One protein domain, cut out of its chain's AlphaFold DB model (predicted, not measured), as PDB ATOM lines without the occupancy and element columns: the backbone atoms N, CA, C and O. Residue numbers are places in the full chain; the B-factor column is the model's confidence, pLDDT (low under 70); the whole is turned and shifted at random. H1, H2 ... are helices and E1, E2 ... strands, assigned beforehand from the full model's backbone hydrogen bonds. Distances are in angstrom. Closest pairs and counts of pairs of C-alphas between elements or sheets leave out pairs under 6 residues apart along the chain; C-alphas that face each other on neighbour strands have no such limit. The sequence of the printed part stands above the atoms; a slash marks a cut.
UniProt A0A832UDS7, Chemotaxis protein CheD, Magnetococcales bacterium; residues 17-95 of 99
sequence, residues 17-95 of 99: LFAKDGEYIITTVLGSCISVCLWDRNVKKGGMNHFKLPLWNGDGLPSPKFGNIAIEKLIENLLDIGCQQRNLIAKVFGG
ATOM      1  N   LEU A  17     207.623 198.945 204.420       98.00
ATOM      2  CA  LEU A  17     206.312 198.771 203.802       98.00
ATOM      3  C   LEU A  17     206.386 199.134 202.320       98.00
ATOM      4  O   LEU A  17     207.257 199.901 201.906       98.00
ATOM      5  N   PHE A  18     205.476 198.582 201.528       98.06
ATOM      6  CA  PHE A  18     205.378 198.848 200.102       98.06
ATOM      7  C   PHE A  18     203.912 198.959 199.679       98.06
ATOM      8  O   PHE A  18     203.108 198.067 199.949       98.06
ATOM      9  N   ALA A  19     203.597 200.051 198.986       96.88
ATOM     10  CA  ALA A  19     202.348 200.283 198.274       96.88
ATOM     11  C   ALA A  19     202.654 201.231 197.108       96.88
ATOM     12  O   ALA A  19     203.255 202.288 197.311       96.88
ATOM     13  N   LYS A  20     202.295 200.827 195.891       94.50
ATOM     14  CA  LYS A  20     202.433 201.617 194.663       94.50
ATOM     15  C   LYS A  20     201.272 201.296 193.731       94.50
ATOM     16  O   LYS A  20     200.614 200.268 193.896       94.50
ATOM     17  N   ASP A  21     201.033 202.177 192.767       92.56
ATOM     18  CA  ASP A  21     200.153 201.864 191.646       92.56
ATOM     19  C   ASP A  21     200.847 200.919 190.651       92.56
ATOM     20  O   ASP A  21     202.075 200.928 190.539       92.56
ATOM     21  N   GLY A  22     200.060 200.120 189.930       90.69
ATOM     22  CA  GLY A  22     200.543 199.095 189.002       90.69
ATOM     23  C   GLY A  22     200.525 197.669 189.566       90.69
ATOM     24  O   GLY A  22     200.092 197.418 190.689       90.69
ATOM     25  N   GLU A  23     200.964 196.715 188.750       91.25
ATOM     26  CA  GLU A  23     201.048 195.294 189.111       91.25
ATOM     27  C   GLU A  23     202.415 194.991 189.703       91.25
ATOM     28  O   GLU A  23     203.377 195.437 189.116       91.25
ATOM     29  N   TYR A  24     202.534 194.211 190.780       93.00
ATOM     30  CA  TYR A  24     203.822 193.792 191.361       93.00
ATOM     31  C   TYR A  24     203.665 192.529 192.213       93.00
ATOM     32  O   TYR A  24     202.560 192.149 192.602       93.00
ATOM     33  N   ILE A  25     204.792 191.901 192.558       94.94
ATOM     34  CA  ILE A  25     204.855 190.758 193.477       94.94
ATOM     35  C   ILE A  25     205.726 191.126 194.679       94.94
ATOM     36  O   ILE A  25     206.952 191.125 194.596       94.94
ATOM     37  N   ILE A  26     205.100 191.413 195.818       96.62
ATOM     38  CA  ILE A  26     205.833 191.656 197.065       96.62
ATOM     39  C   ILE A  26     206.221 190.310 197.674       96.62
ATOM     40  O   ILE A  26     205.380 189.425 197.831       96.62
ATOM     41  N   THR A  27     207.493 190.158 198.028       97.31
ATOM     42  CA  THR A  27     208.009 188.951 198.686       97.31
ATOM     43  C   THR A  27     208.665 189.306 200.007       97.31
ATOM     44  O   THR A  27     209.243 190.378 200.165       97.31
ATOM     45  N   THR A  28     208.568 188.417 200.987       97.38
ATOM     46  CA  THR A  28     209.283 188.544 202.258       97.38
ATOM     47  C   THR A  28     209.426 187.171 202.906       97.38
ATOM     48  O   THR A  28     208.787 186.208 202.482       97.38
ATOM     49  N   VAL A  29     210.253 187.083 203.944       97.00
ATOM     50  CA  VAL A  29     210.390 185.895 204.791       97.00
ATOM     51  C   VAL A  29     209.993 186.283 206.208       97.00
ATOM     52  O   VAL A  29     210.472 187.290 206.727       97.00
ATOM     53  N   LEU A  30     209.122 185.488 206.830       96.88
ATOM     54  CA  LEU A  30     208.609 185.743 208.174       96.88
ATOM     55  C   LEU A  30     209.051 184.647 209.143       96.88
ATOM     56  O   LEU A  30     209.002 183.462 208.825       96.88
ATOM     57  N   GLY A  31     209.453 185.081 210.335       94.81
ATOM     58  CA  GLY A  31     209.594 184.257 211.534       94.81
ATOM     59  C   GLY A  31     208.673 184.815 212.617       94.81
ATOM     60  O   GLY A  31     207.454 184.806 212.456       94.81
ATOM     61  N   SER A  32     209.253 185.389 213.673       95.62
ATOM     62  CA  SER A  32     208.499 186.096 214.723       95.62
ATOM     63  C   SER A  32     207.914 187.441 214.282       95.62
ATOM     64  O   SER A  32     206.965 187.929 214.891       95.62
ATOM     65  N   CYS A  33     208.457 188.040 213.220       97.44
ATOM     66  CA  CYS A  33     207.894 189.250 212.628       97.44
ATOM     67  C   CYS A  33     206.522 188.977 211.996       97.44
ATOM     68  O   CYS A  33     206.177 187.835 211.685       97.44
ATOM     69  N   ILE A  34     205.758 190.047 211.779       98.31
ATOM     70  CA  ILE A  34     204.405 189.986 211.227       98.31
ATOM     71  C   ILE A  34     204.336 190.852 209.974       98.31
ATOM     72  O   ILE A  34     204.920 191.936 209.906       98.31
ATOM     73  N   SER A  35     203.589 190.369 208.987       98.56
ATOM     74  CA  SER A  35     203.220 191.138 207.810       98.56
ATOM     75  C   SER A  35     201.709 191.244 207.682       98.56
ATOM     76  O   SER A  35     200.993 190.243 207.767       98.56
ATOM     77  N   VAL A  36     201.233 192.467 207.453       98.69
ATOM     78  CA  VAL A  36     199.850 192.756 207.078       98.69
ATOM     79  C   VAL A  36     199.822 193.129 205.603       98.69
ATOM     80  O   VAL A  36     200.463 194.094 205.182       98.69
ATOM     81  N   CYS A  37     199.048 192.372 204.832       98.62
ATOM     82  CA  CYS A  37     198.716 192.670 203.448       98.62
ATOM     83  C   CYS A  37     197.334 193.317 203.398       98.62
ATOM     84  O   CYS A  37     196.362 192.719 203.863       98.62
ATOM     85  N   LEU A  38     197.238 194.505 202.809       98.69
ATOM     86  CA  LEU A  38     195.973 195.205 202.595       98.69
ATOM     87  C   LEU A  38     195.625 195.202 201.107       98.69
ATOM     88  O   LEU A  38     196.499 195.392 200.261       98.69
ATOM     89  N   TRP A  39     194.353 194.970 200.790       98.50
ATOM     90  CA  TRP A  39     193.866 194.863 199.415       98.50
ATOM     91  C   TRP A  39     192.497 195.518 199.251       98.50
ATOM     92  O   TRP A  39     191.539 195.108 199.907       98.50
ATOM     93  N   ASP A  40     192.377 196.489 198.347       98.56
ATOM     94  CA  ASP A  40     191.091 197.049 197.932       98.56
ATOM     95  C   ASP A  40     190.479 196.179 196.825       98.56
ATOM     96  O   ASP A  40     191.016 196.061 195.721       98.56
ATOM     97  N   ARG A  41     189.321 195.570 197.104       96.81
ATOM     98  CA  ARG A  41     188.627 194.692 196.146       96.81
ATOM     99  C   ARG A  41     188.077 195.405 194.913       96.81
ATOM    100  O   ARG A  41     187.895 194.746 193.891       96.81
ATOM    101  N   ASN A  42     187.793 196.701 195.006       97.56
ATOM    102  CA  ASN A  42     187.117 197.447 193.952       97.56
ATOM    103  C   ASN A  42     188.120 197.959 192.923       97.56
ATOM    104  O   ASN A  42     187.958 197.706 191.731       97.56
ATOM    105  N   VAL A  43     189.179 198.632 193.386       97.25
ATOM    106  CA  VAL A  43     190.224 199.173 192.497       97.25
ATOM    107  C   VAL A  43     191.358 198.185 192.228       97.25
ATOM    108  O   VAL A  43     192.211 198.466 191.394       97.25
ATOM    109  N   LYS A  44     191.352 197.017 192.891       96.94
ATOM    110  CA  LYS A  44     192.338 195.934 192.727       96.94
ATOM    111  C   LYS A  44     193.784 196.394 192.953       96.94
ATOM    112  O   LYS A  44     194.683 196.034 192.199       96.94
ATOM    113  N   LYS A  45     193.994 197.187 194.003       97.62
ATOM    114  CA  LYS A  45     195.311 197.663 194.446       97.62
ATOM    115  C   LYS A  45     195.566 197.195 195.870       97.62
ATOM    116  O   LYS A  45     194.625 196.978 196.639       97.62
ATOM    117  N   GLY A  46     196.832 197.042 196.233       97.94
ATOM    118  CA  GLY A  46     197.193 196.542 197.549       97.94
ATOM    119  C   GLY A  46     198.565 196.979 198.014       97.94
ATOM    120  O   GLY A  46     199.213 197.839 197.438       97.94
ATOM    121  N   GLY A  47     198.999 196.392 199.110       98.19
ATOM    122  CA  GLY A  47     200.309 196.651 199.667       98.19
ATOM    123  C   GLY A  47     200.571 195.742 200.849       98.19
ATOM    124  O   GLY A  47     199.701 194.979 201.279       98.19
ATOM    125  N   MET A  48     201.787 195.814 201.363       98.62
ATOM    126  CA  MET A  48     202.268 194.934 202.419       98.62
ATOM    127  C   MET A  48     203.225 195.698 203.326       98.62
ATOM    128  O   MET A  48     204.044 196.482 202.846       98.62
ATOM    129  N   ASN A  49     203.145 195.458 204.633       98.62
ATOM    130  CA  ASN A  49     204.163 195.890 205.591       98.62
ATOM    131  C   ASN A  49     204.917 194.691 206.178       98.62
ATOM    132  O   ASN A  49     204.498 193.552 206.016       98.62
ATOM    133  N   HIS A  50     206.033 194.934 206.854       98.62
ATOM    134  CA  HIS A  50     206.751 193.923 207.626       98.62
ATOM    135  C   HIS A  50     207.224 194.571 208.925       98.62
ATOM    136  O   HIS A  50     208.256 195.235 208.946       98.62
ATOM    137  N   PHE A  51     206.494 194.378 210.023       98.38
ATOM    138  CA  PHE A  51     206.849 194.954 211.321       98.38
ATOM    139  C   PHE A  51     207.392 193.898 212.291       98.38
ATOM    140  O   PHE A  51     207.091 192.707 212.198       98.38
ATOM    141  N   LYS A  52     208.222 194.351 213.236       96.44
ATOM    142  CA  LYS A  52     208.928 193.501 214.207       96.44
ATOM    143  C   LYS A  52     208.332 193.586 215.610       96.44
ATOM    144  O   LYS A  52     208.367 192.612 216.350       96.44
ATOM    145  N   LEU A  53     207.840 194.759 215.990       96.81
ATOM    146  CA  LEU A  53     207.335 195.050 217.327       96.81
ATOM    147  C   LEU A  53     205.844 195.390 217.245       96.81
ATOM    148  O   LEU A  53     205.431 196.013 216.271       96.81
ATOM    149  N   PRO A  54     205.025 195.016 218.237       94.50
ATOM    150  CA  PRO A  54     203.577 195.188 218.141       94.50
ATOM    151  C   PRO A  54     203.139 196.654 218.258       94.50
ATOM    152  O   PRO A  54     202.260 197.091 217.520       94.50
ATOM    153  N   LEU A  55     203.767 197.419 219.155       97.19
ATOM    154  CA  LEU A  55     203.293 198.740 219.554       97.19
ATOM    155  C   LEU A  55     204.461 199.701 219.777       97.19
ATOM    156  O   LEU A  55     205.392 199.390 220.518       97.19
ATOM    157  N   TRP A  56     204.382 200.874 219.158       97.94
ATOM    158  CA  TRP A  56     205.123 202.053 219.584       97.94
ATOM    159  C   TRP A  56     204.336 202.762 220.684       97.94
ATOM    160  O   TRP A  56     203.180 203.131 220.475       97.94
ATOM    161  N   ASN A  57     204.955 202.933 221.846       96.06
ATOM    162  CA  ASN A  57     204.337 203.448 223.070       96.06
ATOM    163  C   ASN A  57     204.573 204.954 223.299       96.06
ATOM    164  O   ASN A  57     204.242 205.450 224.371       96.06
ATOM    165  N   GLY A  58     205.156 205.666 222.331       94.62
ATOM    166  CA  GLY A  58     205.535 207.076 222.475       94.62
ATOM    167  C   GLY A  58     207.025 207.309 222.745       94.62
ATOM    168  O   GLY A  58     207.482 208.442 222.623       94.62
ATOM    169  N   ASP A  59     207.798 206.260 223.043       93.75
ATOM    170  CA  ASP A  59     209.227 206.394 223.331       93.75
ATOM    171  C   ASP A  59     210.092 206.267 222.069       93.75
ATOM    172  O   ASP A  59     209.997 205.310 221.291       93.75
ATOM    173  N   GLY A  60     210.999 207.226 221.882       92.50
ATOM    174  CA  GLY A  60     211.891 207.277 220.724       92.50
ATOM    175  C   GLY A  60     211.168 207.599 219.414       92.50
ATOM    176  O   GLY A  60     210.025 208.043 219.397       92.50
ATOM    177  N   LEU A  61     211.856 207.402 218.286       94.44
ATOM    178  CA  LEU A  61     211.296 207.750 216.980       94.44
ATOM    179  C   LEU A  61     210.258 206.711 216.518       94.44
ATOM    180  O   LEU A  61     210.584 205.514 216.480       94.44
ATOM    181  N   PRO A  62     209.052 207.144 216.099       95.31
ATOM    182  CA  PRO A  62     208.085 206.254 215.477       95.31
ATOM    183  C   PRO A  62     208.652 205.749 214.150       95.31
ATOM    184  O   PRO A  62     209.237 206.502 213.371       95.31
ATOM    185  N   SER A  63     208.499 204.454 213.878       97.06
ATOM    186  CA  SER A  63     208.907 203.889 212.595       97.06
ATOM    187  C   SER A  63     208.109 202.637 212.234       97.06
ATOM    188  O   SER A  63     207.538 201.998 213.123       97.06
ATOM    189  N   PRO A  64     208.105 202.215 210.953       97.19
ATOM    190  CA  PRO A  64     207.356 201.036 210.512       97.19
ATOM    191  C   PRO A  64     207.876 199.698 211.064       97.19
ATOM    192  O   PRO A  64     207.361 198.637 210.719       97.19
ATOM    193  N   LYS A  65     208.878 199.704 211.953       97.06
ATOM    194  CA  LYS A  65     209.212 198.512 212.745       97.06
ATOM    195  C   LYS A  65     208.120 198.173 213.767       97.06
ATOM    196  O   LYS A  65     208.107 197.037 214.239       97.06
ATOM    197  N   PHE A  66     207.251 199.128 214.112       98.50
ATOM    198  CA  PHE A  66     206.129 198.959 215.033       98.50
ATOM    199  C   PHE A  66     204.810 198.763 214.278       98.50
ATOM    200  O   PHE A  66     204.533 199.492 213.329       98.50
ATOM    201  N   GLY A  67     203.990 197.808 214.713       98.00
ATOM    202  CA  GLY A  67     202.770 197.393 214.022       98.00
ATOM    203  C   GLY A  67     201.738 198.504 213.872       98.00
ATOM    204  O   GLY A  67     201.260 198.727 212.763       98.00
ATOM    205  N   ASN A  68     201.446 199.249 214.942       98.00
ATOM    206  CA  ASN A  68     200.517 200.384 214.877       98.00
ATOM    207  C   ASN A  68     200.955 201.435 213.842       98.00
ATOM    208  O   ASN A  68     200.148 201.839 213.013       98.00
ATOM    209  N   ILE A  69     202.245 201.785 213.816       98.44
ATOM    210  CA  ILE A  69     202.797 202.751 212.854       98.44
ATOM    211  C   ILE A  69     202.791 202.185 211.427       98.44
ATOM    212  O   ILE A  69     202.420 202.867 210.476       98.44
ATOM    213  N   ALA A  70     203.204 200.928 211.254       98.50
ATOM    214  CA  ALA A  70     203.320 200.300 209.940       98.50
ATOM    215  C   ALA A  70     201.965 200.060 209.265       98.50
ATOM    216  O   ALA A  70     201.878 200.099 208.038       98.50
ATOM    217  N   ILE A  71     200.920 199.756 210.040       98.62
ATOM    218  CA  ILE A  71     199.563 199.542 209.522       98.62
ATOM    219  C   ILE A  71     198.938 200.880 209.136       98.62
ATOM    220  O   ILE A  71     198.425 200.994 208.025       98.62
ATOM    221  N   GLU A  72     199.031 201.892 210.002       98.38
ATOM    222  CA  GLU A  72     198.529 203.239 209.713       98.38
ATOM    223  C   GLU A  72     199.187 203.808 208.453       98.38
ATOM    224  O   GLU A  72     198.495 204.168 207.499       98.38
ATOM    225  N   LYS A  73     200.521 203.735 208.364       98.56
ATOM    226  CA  LYS A  73     201.246 204.244 207.198       98.56
ATOM    227  C   LYS A  73     200.956 203.470 205.910       98.56
ATOM    228  O   LYS A  73     200.955 204.046 204.825       98.56
ATOM    229  N   LEU A  74     200.698 202.163 206.006       98.75
ATOM    230  CA  LEU A  74     200.286 201.366 204.850       98.75
ATOM    231  C   LEU A  74     198.889 201.766 204.357       98.75
ATOM    232  O   LEU A  74     198.674 201.811 203.148       98.75
ATOM    233  N   ILE A  75     197.954 202.057 205.270       98.75
ATOM    234  CA  ILE A  75     196.622 202.559 204.911       98.75
ATOM    235  C   ILE A  75     196.758 203.902 204.197       98.75
ATOM    236  O   ILE A  75     196.230 204.026 203.098       98.75
ATOM    237  N   GLU A  76     197.500 204.860 204.759       98.56
ATOM    238  CA  GLU A  76     197.744 206.171 204.135       98.56
ATOM    239  C   GLU A  76     198.243 206.030 202.692       98.56
ATOM    240  O   GLU A  76     197.602 206.514 201.763       98.56
ATOM    241  N   ASN A  77     199.316 205.260 202.485       98.31
ATOM    242  CA  ASN A  77     199.884 205.067 201.154       98.31
ATOM    243  C   ASN A  77     198.897 204.413 200.170       98.31
ATOM    244  O   ASN A  77     198.977 204.644 198.965       98.31
ATOM    245  N   LEU A  78     197.987 203.562 200.657       98.50
ATOM    246  CA  LEU A  78     196.957 202.952 199.819       98.50
ATOM    247  C   LEU A  78     195.865 203.949 199.436       98.50
ATOM    248  O   LEU A  78     195.396 203.930 198.297       98.50
ATOM    249  N   LEU A  79     195.466 204.815 200.365       98.44
ATOM    250  CA  LEU A  79     194.523 205.893 200.080       98.44
ATOM    251  C   LEU A  79     195.104 206.861 199.040       98.44
ATOM    252  O   LEU A  79     194.398 207.226 198.100       98.44
ATOM    253  N   ASP A  80     196.400 207.172 199.132       98.25
ATOM    254  CA  ASP A  80     197.106 208.048 198.187       98.25
ATOM    255  C   ASP A  80     197.099 207.514 196.741       98.25
ATOM    256  O   ASP A  80     197.105 208.295 195.790       98.25
ATOM    257  N   ILE A  81     197.032 206.190 196.547       97.38
ATOM    258  CA  ILE A  81     196.943 205.556 195.215       97.38
ATOM    259  C   ILE A  81     195.505 205.207 194.793       97.38
ATOM    260  O   ILE A  81     195.294 204.479 193.813       97.38
ATOM    261  N   GLY A  82     194.509 205.746 195.503       97.81
ATOM    262  CA  GLY A  82     193.092 205.685 195.141       97.81
ATOM    263  C   GLY A  82     192.302 204.526 195.751       97.81
ATOM    264  O   GLY A  82     191.171 204.284 195.323       97.81
ATOM    265  N   CYS A  83     192.851 203.803 196.732       98.44
ATOM    266  CA  CYS A  83     192.059 202.861 197.523       98.44
ATOM    267  C   CYS A  83     191.085 203.606 198.440       98.44
ATOM    268  O   CYS A  83     191.275 204.768 198.794       98.44
ATOM    269  N   GLN A  84     190.051 202.910 198.898       98.31
ATOM    270  CA  GLN A  84     189.162 203.409 199.939       98.31
ATOM    271  C   GLN A  84     189.207 202.470 201.132       98.31
ATOM    272  O   GLN A  84     188.995 201.266 200.996       98.31
ATOM    273  N   GLN A  85     189.395 203.033 202.323       97.38
ATOM    274  CA  GLN A  85     189.558 202.257 203.553       97.38
ATOM    275  C   GLN A  85     188.433 201.234 203.774       97.38
ATOM    276  O   GLN A  85     188.700 200.094 204.136       97.38
ATOM    277  N   ARG A  86     187.181 201.605 203.468       97.94
ATOM    278  CA  ARG A  86     186.003 200.725 203.591       97.94
ATOM    279  C   ARG A  86     186.042 199.466 202.713       97.94
ATOM    280  O   ARG A  86     185.302 198.525 202.973       97.94
ATOM    281  N   ASN A  87     186.863 199.457 201.663       98.44
ATOM    282  CA  ASN A  87     186.986 198.337 200.729       98.44
ATOM    283  C   ASN A  87     188.192 197.442 201.047       98.44
ATOM    284  O   ASN A  87     188.319 196.373 200.439       98.44
ATOM    285  N   LEU A  88     189.081 197.880 201.951       98.56
ATOM    286  CA  LEU A  88     190.302 197.163 202.286       98.56
ATOM    287  C   LEU A  88     189.981 195.860 203.020       98.56
ATOM    288  O   LEU A  88     189.282 195.841 204.031       98.56
ATOM    289  N   ILE A  89     190.546 194.764 202.526       98.62
ATOM    290  CA  ILE A  89     190.661 193.500 203.250       98.62
ATOM    291  C   ILE A  89     192.085 193.375 203.763       98.62
ATOM    292  O   ILE A  89     193.035 193.587 203.008       98.62
ATOM    293  N   ALA A  90     192.220 192.939 205.012       98.38
ATOM    294  CA  ALA A  90     193.493 192.530 205.574       98.38
ATOM    295  C   ALA A  90     193.697 191.013 205.479       98.38
ATOM    296  O   ALA A  90     192.795 190.224 205.762       98.38
ATOM    297  N   LYS A  91     194.919 190.607 205.138       98.50
ATOM    298  CA  LYS A  91     195.457 189.270 205.404       98.50
ATOM    299  C   LYS A  91     196.709 189.427 206.260       98.50
ATOM    300  O   LYS A  91     197.515 190.312 205.992       98.50
ATOM    301  N   VAL A  92     196.860 188.591 207.282       98.19
ATOM    302  CA  VAL A  92     197.939 188.709 208.271       98.19
ATOM    303  C   VAL A  92     198.718 187.401 208.330       98.19
ATOM    304  O   VAL A  92     198.114 186.330 208.366       98.19
ATOM    305  N   PHE A  93     200.047 187.494 208.328       98.12
ATOM    306  CA  PHE A  93     200.965 186.354 208.295       98.12
ATOM    307  C   PHE A  93     202.136 186.563 209.265       98.12
ATOM    308  O   PHE A  93     202.503 187.704 209.554       98.12
ATOM    309  N   GLY A  94     202.771 185.475 209.710       96.75
ATOM    310  CA  GLY A  94     203.943 185.507 210.595       96.75
ATOM    311  C   GLY A  94     203.592 185.291 212.067       96.75
ATOM    312  O   GLY A  94     202.625 184.597 212.376       96.75
ATOM    313  N   GLY A  95     204.392 185.861 212.972       95.19
ATOM    314  CA  GLY A  95     204.203 185.706 214.420       95.19
ATOM    315  C   GLY A  95     204.589 184.323 214.952       95.19
ATOM    316  O   GLY A  95     204.095 183.906 215.998       95.19
TER     317      GLY A  95
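AT A GLANCE: This is residues 17 to 95 of the 99 residues of the protein "Chemotaxis protein CheD" of Magnetococcales bacterium (UniProt A0A832UDS7). One antiparallel sheet of four strands forms a gently twisted slab, and a single helix, H1, packs lengthwise on one face of it, mainly over E3, while the opposite face has no named helix. E4 makes the edge of the sheet that H1 leaves mostly uncovered, and two long loops join parts of the fold: residues 20 to 33 lead from E1 back to the beginning of E2, and residues 51 to 66 swing from E3 round to H1. The printed part has 79 residues, with the named elements in the order E1, E2, E3, H1, E4 along the chain and the strands in the order E1, E3, E2, E4 across the sheet. The class is mixed, helices and strands, though under half of the residues, 37 of the 79, are in named elements. The whole is compact, with a radius of gyration of the C-alphas of 12.5 A and spans of 36 by 25 by 18 A.

HOW THE PARTS SIT: Start at E1, residues 17 to 19, an edge strand of the sheet. Its neighbour is E3, residues 45 to 50, antiparallel at 175 degrees; look there for N 18 and O 48, 2.9 A apart and within hydrogen-bond range. Before E3 in the chain comes E2, residues 34 to 40, which is apart from E1 and makes a hairpin with E3, antiparallel at 170 degrees. Between these two, N 38 and O 47 are within hydrogen-bond range at 2.9 A, and so are N 49 and O 36 at 3.1 A. Next find H1, residues 67 to 80, on one face of the sheet at a height over the sheet of 8.2 A, in two layers, a sheet with a helix on one face. It lies over E3 and only just over E2, on which 3 of its 14 C-alphas fall; on the local plane it runs along the strands, at 22 degrees to E3. The closest C-alphas of H1 and E3 are those of Ala 70 and Asn 49, 6.3 A apart, and those of H1 and E1 are Asn 77 and Ala 19, 6.1 A apart. In H1 every O i to N i+4 pair is within hydrogen-bond range. Last comes E4, residues 88 to 94, the other edge strand, apart from E1 and antiparallel to its neighbour E2 at 160 degrees, with N 37 and O 91 within range at 2.8 A. E3, H1 and E4 form a split strand-helix-strand unit, two strands that run the same way with E2 between them in the sheet, and its crossover is right-handed.

IN THESE COORDINATES: Find C-alpha 17 at (206.312, 198.771, 203.802), where E1 begins; it ends at Ala 19. E2 runs 20.1 A from Ile 34 to Asp 40, and E3 runs 17.8 A back from Lys 45 to His 50. H1 begins at C-alpha 67, at (202.770, 197.393, 214.022), and ends 19.9 A away at Asp 80. E4 covers 19.8 A from Leu 88 to C-alpha 94 at (203.943, 185.507, 210.595).

THE WHOLE: The two C-alphas farthest apart are those of Asn 42 and Asp 59, 37.8 A. The links E1 to E2, with 14 residues, and E3 to H1, with 16, are long; E2 to E3 is tight, and H1 to E4, with 7 residues, is short. The printed part has no cut. Mean pLDDT of the printed part is 97.2, and no printed residue is under 70 in this predicted model.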